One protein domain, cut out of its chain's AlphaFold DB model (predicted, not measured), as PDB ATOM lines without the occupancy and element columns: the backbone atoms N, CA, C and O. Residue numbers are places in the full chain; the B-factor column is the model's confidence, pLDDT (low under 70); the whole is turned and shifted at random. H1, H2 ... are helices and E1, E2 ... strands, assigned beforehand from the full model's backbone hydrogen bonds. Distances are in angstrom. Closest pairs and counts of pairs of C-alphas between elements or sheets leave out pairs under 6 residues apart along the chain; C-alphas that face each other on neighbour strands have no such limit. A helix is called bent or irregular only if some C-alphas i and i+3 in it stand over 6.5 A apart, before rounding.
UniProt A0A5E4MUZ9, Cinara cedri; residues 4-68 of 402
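What this domain is: This is residues 4 to 68 of the 402 residues of a protein of Cinara cedri (UniProt A0A5E4MUZ9). A long hairpin of two antiparallel strands, E1 and E2, makes the length of the domain, with two short helices, H1 and H2, together at one end and the loop of residues 27 to 35 at the other. The helices and the tail after H2 form a small, loose head at the end where E1 begins and E2 ends. The printed part has 65 residues, with two named helices and two named strands in the order H1, E1, E2, H2; the class is mixed, helices and strands. The whole is extended, with a radius of gyration of the C-alphas of 16.7 A and spans of 51 by 22 by 17 A.

Where its parts are: H1 is residues 4 to 10, starting with C-alpha 4 at (-40.310, -34.950, -22.138). E1 is residues 15 to 26 and is 33.3 A from first to last C-alpha, ending with C-alpha 26 at (-46.726, -8.682, -9.519). E2 is residues 36 to 48, 32.2 A long, and bends by 65 degrees at residue 42. H2 is residues 52 to 59, 14.5 A long, ending with C-alpha 59 at (-52.359, -38.244, -31.196). H2 is irregular: C-alphas 52 and 55 are 7.5 A apart.

How they stand to each other: E1 and E2 form a hairpin, antiparallel with 160 degrees between their directions. N 19 and O 45 are within hydrogen-bond range at 2.8 A, and so are N 37 and O 25 at 2.7 A. C-alphas 21 and 43 face each other at 5.6 A, and C-alphas 22 and 40 at 4.5 A. The closest C-alphas of H1 and E1 are those of Thr 5 and Val 15, 5.8 A apart. H1 and E2 are near each other, with 5 pairs of C-alphas within 10 A. The closest C-alphas of E2 and H2 are those of Leu 48 and Asn 54, 7.4 A apart. H1 and H2 are only just apart, at 8.4 A, and E1 and H2 are apart. In H1 every O i to N i+4 pair is within hydrogen-bond range; in H2 0 of 4 are, beside 2 of 5 O i to N i+3 pairs.

The domain as a whole: The outline is a rod, and the two C-alphas farthest apart, those of Asn 31 and Lys 52, are 51.6 A from each other. The printed part has no cut. The links H1 to E1 and E2 to H2 are tight, and the link E1 to E2 is short, with 9 residues. After H2, residues 62 to 63 pair with residues 66 to 67, antiparallel, in stretches too short to be named. The mean pLDDT of the printed part is 77.9; 16 residues are under 70, among them residues 34 to 42 and 64 to 66.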
ATOM      1  N   ILE A   4     -39.472 -35.239 -20.959       75.62
ATOM      2  CA  ILE A   4     -40.310 -34.950 -22.138       75.62
ATOM      3  C   ILE A   4     -39.560 -35.295 -23.433       75.62
ATOM      4  O   ILE A   4     -40.150 -35.839 -24.356       75.62
ATOM      5  N   THR A   5     -38.261 -34.990 -23.506       81.38
ATOM      6  CA  THR A   5     -37.409 -35.318 -24.661       81.38
ATOM      7  C   THR A   5     -37.278 -36.828 -24.836       81.38
ATOM      8  O   THR A   5     -37.432 -37.307 -25.954       81.38
ATOM      9  N   ASN A   6     -37.012 -37.560 -23.753       77.38
ATOM     10  CA  ASN A   6     -36.807 -39.006 -23.779       77.38
ATOM     11  C   ASN A   6     -38.104 -39.739 -24.125       77.38
ATOM     12  O   ASN A   6     -38.121 -40.545 -25.039       77.38
ATOM     13  N   GLU A   7     -39.217 -39.396 -23.482       81.69
ATOM     14  CA  GLU A   7     -40.483 -40.085 -23.726       81.69
ATOM     15  C   GLU A   7     -41.063 -39.755 -25.107       81.69
ATOM     16  O   GLU A   7     -41.636 -40.621 -25.764       81.69
ATOM     17  N   LEU A   8     -40.865 -38.528 -25.607       85.19
ATOM     18  CA  LEU A   8     -41.166 -38.222 -27.007       85.19
ATOM     19  C   LEU A   8     -40.255 -39.006 -27.954       85.19
ATOM     20  O   LEU A   8     -40.741 -39.493 -28.972       85.19
ATOM     21  N   TYR A   9     -38.971 -39.166 -27.620       86.81
ATOM     22  CA  TYR A   9     -38.033 -39.959 -28.412       86.81
ATOM     23  C   TYR A   9     -38.451 -41.434 -28.472       86.81
ATOM     24  O   TYR A   9     -38.483 -41.998 -29.568       86.81
ATOM     25  N   ASP A  10     -38.864 -42.012 -27.344       84.44
ATOM     26  CA  ASP A  10     -39.387 -43.380 -27.240       84.44
ATOM     27  C   ASP A  10     -40.687 -43.552 -28.041       84.44
ATOM     28  O   ASP A  10     -40.924 -44.592 -28.653       84.44
ATOM     29  N   GLN A  11     -41.498 -42.492 -28.131       85.69
ATOM     30  CA  GLN A  11     -42.677 -42.421 -29.002       85.69
ATOM     31  C   GLN A  11     -42.338 -42.060 -30.467       85.69
ATOM     32  O   GLN A  11     -43.229 -41.815 -31.279       85.69
ATOM     33  N   GLY A  12     -41.055 -42.041 -30.843       87.81
ATOM     34  CA  GLY A  12     -40.580 -41.843 -32.216       87.81
ATOM     35  C   GLY A  12     -40.392 -40.382 -32.647       87.81
ATOM     36  O   GLY A  12     -40.103 -40.122 -33.825       87.81
ATOM     37  N   HIS A  13     -40.524 -39.428 -31.728       90.19
ATOM     38  CA  HIS A  13     -40.424 -37.988 -31.961       90.19
ATOM     39  C   HIS A  13     -39.131 -37.411 -31.381       90.19
ATOM     40  O   HIS A  13     -38.964 -37.259 -30.176       90.19
ATOM     41  N   GLU A  14     -38.209 -37.021 -32.255       90.88
ATOM     42  CA  GLU A  14     -36.949 -36.424 -31.820       90.88
ATOM     43  C   GLU A  14     -37.100 -34.917 -31.598       90.88
ATOM     44  O   GLU A  14     -37.449 -34.166 -32.512       90.88
ATOM     45  N   VAL A  15     -36.813 -34.475 -30.378       88.62
ATOM     46  CA  VAL A  15     -36.979 -33.084 -29.955       88.62
ATOM     47  C   VAL A  15     -35.661 -32.321 -30.109       88.62
ATOM     48  O   VAL A  15     -34.612 -32.791 -29.673       88.62
ATOM     49  N   SER A  16     -35.707 -31.139 -30.729       83.38
ATOM     50  CA  SER A  16     -34.563 -30.227 -30.852       83.38
ATOM     51  C   SER A  16     -34.478 -29.228 -29.703       83.38
ATOM     52  O   SER A  16     -33.385 -28.966 -29.212       83.38
ATOM     53  N   GLU A  17     -35.613 -28.679 -29.267       82.31
ATOM     54  CA  GLU A  17     -35.663 -27.689 -28.189       82.31
ATOM     55  C   GLU A  17     -36.969 -27.815 -27.401       82.31
ATOM     56  O   GLU A  17     -38.028 -28.098 -27.965       82.31
ATOM     57  N   ILE A  18     -36.900 -27.596 -26.085       81.50
ATOM     58  CA  ILE A  18     -38.077 -27.452 -25.225       81.50
ATOM     59  C   ILE A  18     -37.942 -26.167 -24.420       81.50
ATOM     60  O   ILE A  18     -37.027 -26.030 -23.608       81.50
ATOM     61  N   THR A  19     -38.911 -25.268 -24.572       79.69
ATOM     62  CA  THR A  19     -38.958 -23.993 -23.857       79.69
ATOM     63  C   THR A  19     -40.237 -23.878 -23.031       79.69
ATOM     64  O   THR A  19     -41.348 -23.853 -23.555       79.69
ATOM     65  N   ASN A  20     -40.100 -23.762 -21.708       78.69
ATOM     66  CA  ASN A  20     -41.228 -23.518 -20.810       78.69
ATOM     67  C   ASN A  20     -41.691 -22.058 -20.864       78.69
ATOM     68  O   ASN A  20     -40.885 -21.126 -20.792       78.69
ATOM     69  N   ILE A  21     -43.004 -21.851 -20.923       74.31
ATOM     70  CA  ILE A  21     -43.577 -20.510 -20.981       74.31
ATOM     71  C   ILE A  21     -43.567 -19.870 -19.593       74.31
ATOM     72  O   ILE A  21     -44.139 -20.387 -18.633       74.31
ATOM     73  N   ARG A  22     -42.967 -18.679 -19.511       74.12
ATOM     74  CA  ARG A  22     -42.916 -17.854 -18.301       74.12
ATOM     75  C   ARG A  22     -43.806 -16.628 -18.448       74.12
ATOM     76  O   ARG A  22     -43.818 -15.983 -19.495       74.12
ATOM     77  N   ILE A  23     -44.507 -16.268 -17.379       72.81
ATOM     78  CA  ILE A  23     -45.270 -15.022 -17.282       72.81
ATOM     79  C   ILE A  23     -44.778 -14.194 -16.102       72.81
ATOM     80  O   ILE A  23     -44.511 -14.722 -15.027       72.81
ATOM     81  N   LYS A  24     -44.680 -12.877 -16.283       75.44
ATOM     82  CA  LYS A  24     -44.390 -11.960 -15.177       75.44
ATOM     83  C   LYS A  24     -45.698 -11.578 -14.486       75.44
ATOM     84  O   LYS A  24     -46.624 -11.106 -15.145       75.44
ATOM     85  N   LYS A  25     -45.776 -11.762 -13.170       74.38
ATOM     86  CA  LYS A  25     -46.861 -11.249 -12.321       74.38
ATOM     87  C   LYS A  25     -46.283 -10.363 -11.229       74.38
ATOM     88  O   LYS A  25     -45.123 -10.490 -10.879       74.38
ATOM     89  N   LYS A  26     -47.091  -9.449 -10.708       68.88
ATOM     90  CA  LYS A  26     -46.726  -8.682  -9.519       68.88
ATOM     91  C   LYS A  26     -46.894  -9.541  -8.268       68.88
ATOM     92  O   LYS A  26     -47.889 -10.265  -8.186       68.88
ATOM     93  N   SER A  27     -45.955  -9.449  -7.328       66.00
ATOM     94  CA  SER A  27     -46.010 -10.162  -6.043       66.00
ATOM     95  C   SER A  27     -47.239  -9.762  -5.226       66.00
ATOM     96  O   SER A  27     -47.910 -10.626  -4.668       66.00
ATOM     97  N   ASP A  28     -47.614  -8.482  -5.274       70.75
ATOM     98  CA  ASP A  28     -48.906  -7.991  -4.797       70.75
ATOM     99  C   ASP A  28     -49.658  -7.266  -5.933       70.75
ATOM    100  O   ASP A  28     -49.250  -6.174  -6.344       70.75
ATOM    101  N   PRO A  29     -50.772  -7.825  -6.443       67.44
ATOM    102  CA  PRO A  29     -51.580  -7.205  -7.493       67.44
ATOM    103  C   PRO A  29     -52.196  -5.851  -7.109       67.44
ATOM    104  O   PRO A  29     -52.554  -5.081  -8.003       67.44
ATOM    105  N   LYS A  30     -52.363  -5.567  -5.810       71.44
ATOM    106  CA  LYS A  30     -52.991  -4.335  -5.302       71.44
ATOM    107  C   LYS A  30     -51.979  -3.207  -5.107       71.44
ATOM    108  O   LYS A  30     -52.347  -2.036  -5.204       71.44
ATOM    109  N   ASN A  31     -50.707  -3.541  -4.907       73.38
ATOM    110  CA  ASN A  31     -49.629  -2.570  -4.794       73.38
ATOM    111  C   ASN A  31     -48.970  -2.321  -6.161       73.38
ATOM    112  O   ASN A  31     -48.373  -3.205  -6.771       73.38
ATOM    113  N   LYS A  32     -49.046  -1.084  -6.667       67.62
ATOM    114  CA  LYS A  32     -48.460  -0.729  -7.972       67.62
ATOM    115  C   LYS A  32     -46.930  -0.789  -7.990       67.62
ATOM    116  O   LYS A  32     -46.385  -0.955  -9.083       67.62
ATOM    117  N   ASN A  33     -46.277  -0.730  -6.834       71.56
ATOM    118  CA  ASN A  33     -44.819  -0.740  -6.698       71.56
ATOM    119  C   ASN A  33     -44.266  -2.114  -6.297       71.56
ATOM    120  O   ASN A  33     -43.076  -2.229  -6.029       71.56
ATOM    121  N   SER A  34     -45.112  -3.145  -6.233       68.56
ATOM    122  CA  SER A  34     -44.664  -4.494  -5.908       68.56
ATOM    123  C   SER A  34     -43.781  -5.077  -7.011       68.56
ATOM    124  O   SER A  34     -43.941  -4.783  -8.205       68.56
ATOM    125  N   GLU A  35     -42.827  -5.899  -6.587       68.44
ATOM    126  CA  GLU A  35     -41.862  -6.539  -7.469       68.44
ATOM    127  C   GLU A  35     -42.527  -7.515  -8.445       68.44
ATOM    128  O   GLU A  35     -43.581  -8.104  -8.179       68.44
ATOM    129  N   TRP A  36     -41.899  -7.692  -9.606       67.25
ATOM    130  CA  TRP A  36     -42.350  -8.645 -10.611       67.25
ATOM    131  C   TRP A  36     -41.735 -10.015 -10.351       67.25
ATOM    132  O   TRP A  36     -40.527 -10.190 -10.467       67.25
ATOM    133  N   THR A  37     -42.573 -11.008 -10.093       61.09
ATOM    134  CA  THR A  37     -42.191 -12.413 -10.018       61.09
ATOM    135  C   THR A  37     -42.423 -13.101 -11.363       61.09
ATOM    136  O   THR A  37     -43.418 -12.869 -12.056       61.09
ATOM    137  N   SER A  38     -41.476 -13.944 -11.773       67.56
ATOM    138  CA  SER A  38     -41.595 -14.765 -12.981       67.56
ATOM    139  C   SER A  38     -42.198 -16.118 -12.618       67.56
ATOM    140  O   SER A  38     -41.544 -16.936 -11.984       67.56
ATOM    141  N   ILE A  39     -43.423 -16.376 -13.064       59.03
ATOM    142  CA  ILE A  39     -44.137 -17.633 -12.839       59.03
ATOM    143  C   ILE A  39     -43.995 -18.516 -14.079       59.03
ATOM    144  O   ILE A  39     -44.268 -18.075 -15.198       59.03
ATOM    145  N   ARG A  40     -43.577 -19.765 -13.874       63.12
ATOM    146  CA  ARG A  40     -43.517 -20.814 -14.902       63.12
ATOM    147  C   ARG A  40     -44.909 -21.435 -15.071       63.12
ATOM    148  O   ARG A  40     -45.571 -21.719 -14.077       63.12
ATOM    149  N   LEU A  41     -45.382 -21.594 -16.305       60.81
ATOM    150  CA  LEU A  41     -46.665 -22.245 -16.606       60.81
ATOM    151  C   LEU A  41     -46.447 -23.723 -16.931       60.81
ATOM    152  O   LEU A  41     -45.393 -24.080 -17.436       60.81
ATOM    153  N   LEU A  42     -47.463 -24.570 -16.760       68.44
ATOM    154  CA  LEU A  42     -47.483 -25.926 -17.331       68.44
ATOM    155  C   LEU A  42     -47.769 -25.876 -18.847       68.44
ATOM    156  O   LEU A  42     -48.693 -26.503 -19.350       68.44
ATOM    157  N   LEU A  43     -47.019 -25.043 -19.571       76.00
ATOM    158  CA  LEU A  43     -47.106 -24.875 -21.016       76.00
ATOM    159  C   LEU A  43     -45.689 -24.834 -21.586       76.00
ATOM    160  O   LEU A  43     -44.833 -24.098 -21.086       76.00
ATOM    161  N   PHE A  44     -45.458 -25.610 -22.638       82.44
ATOM    162  CA  PHE A  44     -44.145 -25.795 -23.240       82.44
ATOM    163  C   PHE A  44     -44.237 -25.569 -24.747       82.44
ATOM    164  O   PHE A  44     -45.189 -26.009 -25.392       82.44
ATOM    165  N   PHE A  45     -43.248 -24.880 -25.303       85.19
ATOM    166  CA  PHE A  45     -42.925 -24.955 -26.718       85.19
ATOM    167  C   PHE A  45     -41.987 -26.134 -26.919       85.19
ATOM    168  O   PHE A  45     -41.011 -26.266 -26.184       85.19
ATOM    169  N   VAL A  46     -42.316 -26.989 -27.877       86.25
ATOM    170  CA  VAL A  46     -41.533 -28.172 -28.227       86.25
ATOM    171  C   VAL A  46     -41.235 -28.077 -29.712       86.25
ATOM    172  O   VAL A  46     -42.153 -28.141 -30.532       86.25
ATOM    173  N   ASP A  47     -39.962 -27.916 -30.041       86.94
ATOM    174  CA  ASP A  47     -39.482 -27.932 -31.413       86.94
ATOM    175  C   ASP A  47     -38.994 -29.341 -31.738       86.94
ATOM    176  O   ASP A  47     -38.189 -29.923 -31.010       86.94
ATOM    177  N   LEU A  48     -39.522 -29.917 -32.815       89.12
ATOM    178  CA  LEU A  48     -39.175 -31.262 -33.269       89.12
ATOM    179  C   LEU A  48     -38.183 -31.184 -34.423       89.12
ATOM    180  O   LEU A  48     -38.339 -30.362 -35.332       89.12
ATOM    181  N   LYS A  49     -37.229 -32.116 -34.465       89.12
ATOM    182  CA  LYS A  49     -36.418 -32.317 -35.668       89.12
ATOM    183  C   LYS A  49     -37.305 -32.822 -36.814       89.12
ATOM    184  O   LYS A  49     -38.224 -33.603 -36.560       89.12
ATOM    185  N   PRO A  50     -37.066 -32.414 -38.074       90.44
ATOM    186  CA  PRO A  50     -37.894 -32.838 -39.201       90.44
ATOM    187  C   PRO A  50     -37.938 -34.367 -39.358       90.44
ATOM    188  O   PRO A  50     -36.930 -34.993 -39.677       90.44
ATOM    189  N   ARG A  51     -39.120 -34.967 -39.176       89.12
ATOM    190  CA  ARG A  51     -39.392 -36.386 -39.450       89.12
ATOM    191  C   ARG A  51     -40.773 -36.564 -40.083       89.12
ATOM    192  O   ARG A  51     -41.669 -35.741 -39.888       89.12
ATOM    193  N   LYS A  52     -40.953 -37.652 -40.843       89.31
ATOM    194  CA  LYS A  52     -42.206 -37.948 -41.569       89.31
ATOM    195  C   LYS A  52     -43.405 -38.146 -40.628       89.31
ATOM    196  O   LYS A  52     -44.503 -37.715 -40.964       89.31
ATOM    197  N   ASN A  53     -43.175 -38.729 -39.452       90.62
ATOM    198  CA  ASN A  53     -44.180 -39.036 -38.428       90.62
ATOM    199  C   ASN A  53     -44.489 -37.862 -37.482       90.62
ATOM    200  O   ASN A  53     -45.313 -38.004 -36.591       90.62
ATOM    201  N   ASN A  54     -43.888 -36.674 -37.637       88.25
ATOM    202  CA  ASN A  54     -44.110 -35.564 -36.692       88.25
ATOM    203  C   ASN A  54     -45.573 -35.109 -36.583       88.25
ATOM    204  O   ASN A  54     -45.935 -34.473 -35.601       88.25
ATOM    205  N   LYS A  55     -46.421 -35.415 -37.572       88.31
ATOM    206  CA  LYS A  55     -47.862 -35.138 -37.487       88.31
ATOM    207  C   LYS A  55     -48.573 -36.032 -36.468       88.31
ATOM    208  O   LYS A  55     -49.602 -35.621 -35.941       88.31
ATOM    209  N   ASP A  56     -48.017 -37.197 -36.162       91.94
ATOM    210  CA  ASP A  56     -48.623 -38.169 -35.254       91.94
ATOM    211  C   ASP A  56     -48.507 -37.730 -33.792       91.94
ATOM    212  O   ASP A  56     -49.259 -38.210 -32.947       91.94
ATOM    213  N   ILE A  57     -47.659 -36.732 -33.506       91.12
ATOM    214  CA  ILE A  57     -47.497 -36.173 -32.163       91.12
ATOM    215  C   ILE A  57     -48.828 -35.648 -31.601       91.12
ATOM    216  O   ILE A  57     -49.072 -35.725 -30.405       91.12
ATOM    217  N   TYR A  58     -49.747 -35.175 -32.453       89.69
ATOM    218  CA  TYR A  58     -51.066 -34.698 -32.019       89.69
ATOM    219  C   TYR A  58     -51.986 -35.817 -31.498       89.69
ATOM    220  O   TYR A  58     -53.010 -35.518 -30.882       89.69
ATOM    221  N   ASN A  59     -51.635 -37.088 -31.723       88.19
ATOM    222  CA  ASN A  59     -52.359 -38.244 -31.196       88.19
ATOM    223  C   ASN A  59     -51.927 -38.606 -29.767       88.19
ATOM    224  O   ASN A  59     -52.636 -39.357 -29.093       88.19
ATOM    225  N   ILE A  60     -50.800 -38.067 -29.291       86.12
ATOM    226  CA  ILE A  60     -50.303 -38.292 -27.934       86.12
ATOM    227  C   ILE A  60     -51.227 -37.572 -26.951       86.12
ATOM    228  O   ILE A  60     -51.288 -36.343 -26.896       86.12
ATOM    229  N   LYS A  61     -51.963 -38.363 -26.170       80.12
ATOM    230  CA  LYS A  61     -52.865 -37.876 -25.112       80.12
ATOM    231  C   LYS A  61     -52.239 -37.948 -23.728       80.12
ATOM    232  O   LYS A  61     -52.733 -37.304 -22.809       80.12
ATOM    233  N   GLN A  62     -51.176 -38.731 -23.586       75.38
ATOM    234  CA  GLN A  62     -50.486 -38.958 -22.331       75.38
ATOM    235  C   GLN A  62     -48.980 -38.876 -22.559       75.38
ATOM    236  O   GLN A  62     -48.461 -39.497 -23.482       75.38
ATOM    237  N   LEU A  63     -48.307 -38.090 -21.729       74.88
ATOM    238  CA  LEU A  63     -46.859 -37.944 -21.730       74.88
ATOM    239  C   LEU A  63     -46.409 -37.665 -20.298       74.88
ATOM    240  O   LEU A  63     -47.041 -36.869 -19.603       74.88
ATOM    241  N   CYS A  64     -45.351 -38.323 -19.845       65.81
ATOM    242  CA  CYS A  64     -44.822 -38.232 -18.484       65.81
ATOM    243  C   CYS A  64     -45.900 -38.527 -17.437       65.81
ATOM    244  O   CYS A  64     -46.018 -37.833 -16.428       65.81
ATOM    245  N   HIS A  65     -46.746 -39.525 -17.724       55.03
ATOM    246  CA  HIS A  65     -47.903 -39.907 -16.906       55.03
ATOM    247  C   HIS A  65     -48.906 -38.765 -16.640       55.03
ATOM    248  O   HIS A  65     -49.713 -38.860 -15.709       55.03
ATOM    249  N   GLN A  66     -48.873 -37.704 -17.454       51.59
ATOM    250  CA  GLN A  66     -49.822 -36.595 -17.455       51.59
ATOM    251  C   GLN A  66     -50.686 -36.653 -18.709       51.59
ATOM    252  O   GLN A  66     -50.196 -36.946 -19.799       51.59
ATOM    253  N   ILE A  67     -51.970 -36.319 -18.574       71.69
ATOM    254  CA  ILE A  67     -52.821 -36.077 -19.740       71.69
ATOM    255  C   ILE A  67     -52.433 -34.722 -20.320       71.69
ATOM    256  O   ILE A  67     -52.522 -33.697 -19.646       71.69
ATOM    257  N   ILE A  68     -52.015 -34.723 -21.578       79.44
ATOM    258  CA  ILE A  68     -51.559 -33.524 -22.271       79.44
ATOM    259  C   ILE A  68     -52.449 -33.219 -23.470       79.44
ATOM    260  O   ILE A  68     -53.119 -34.086 -24.031       79.44
TER     261      ILE A  68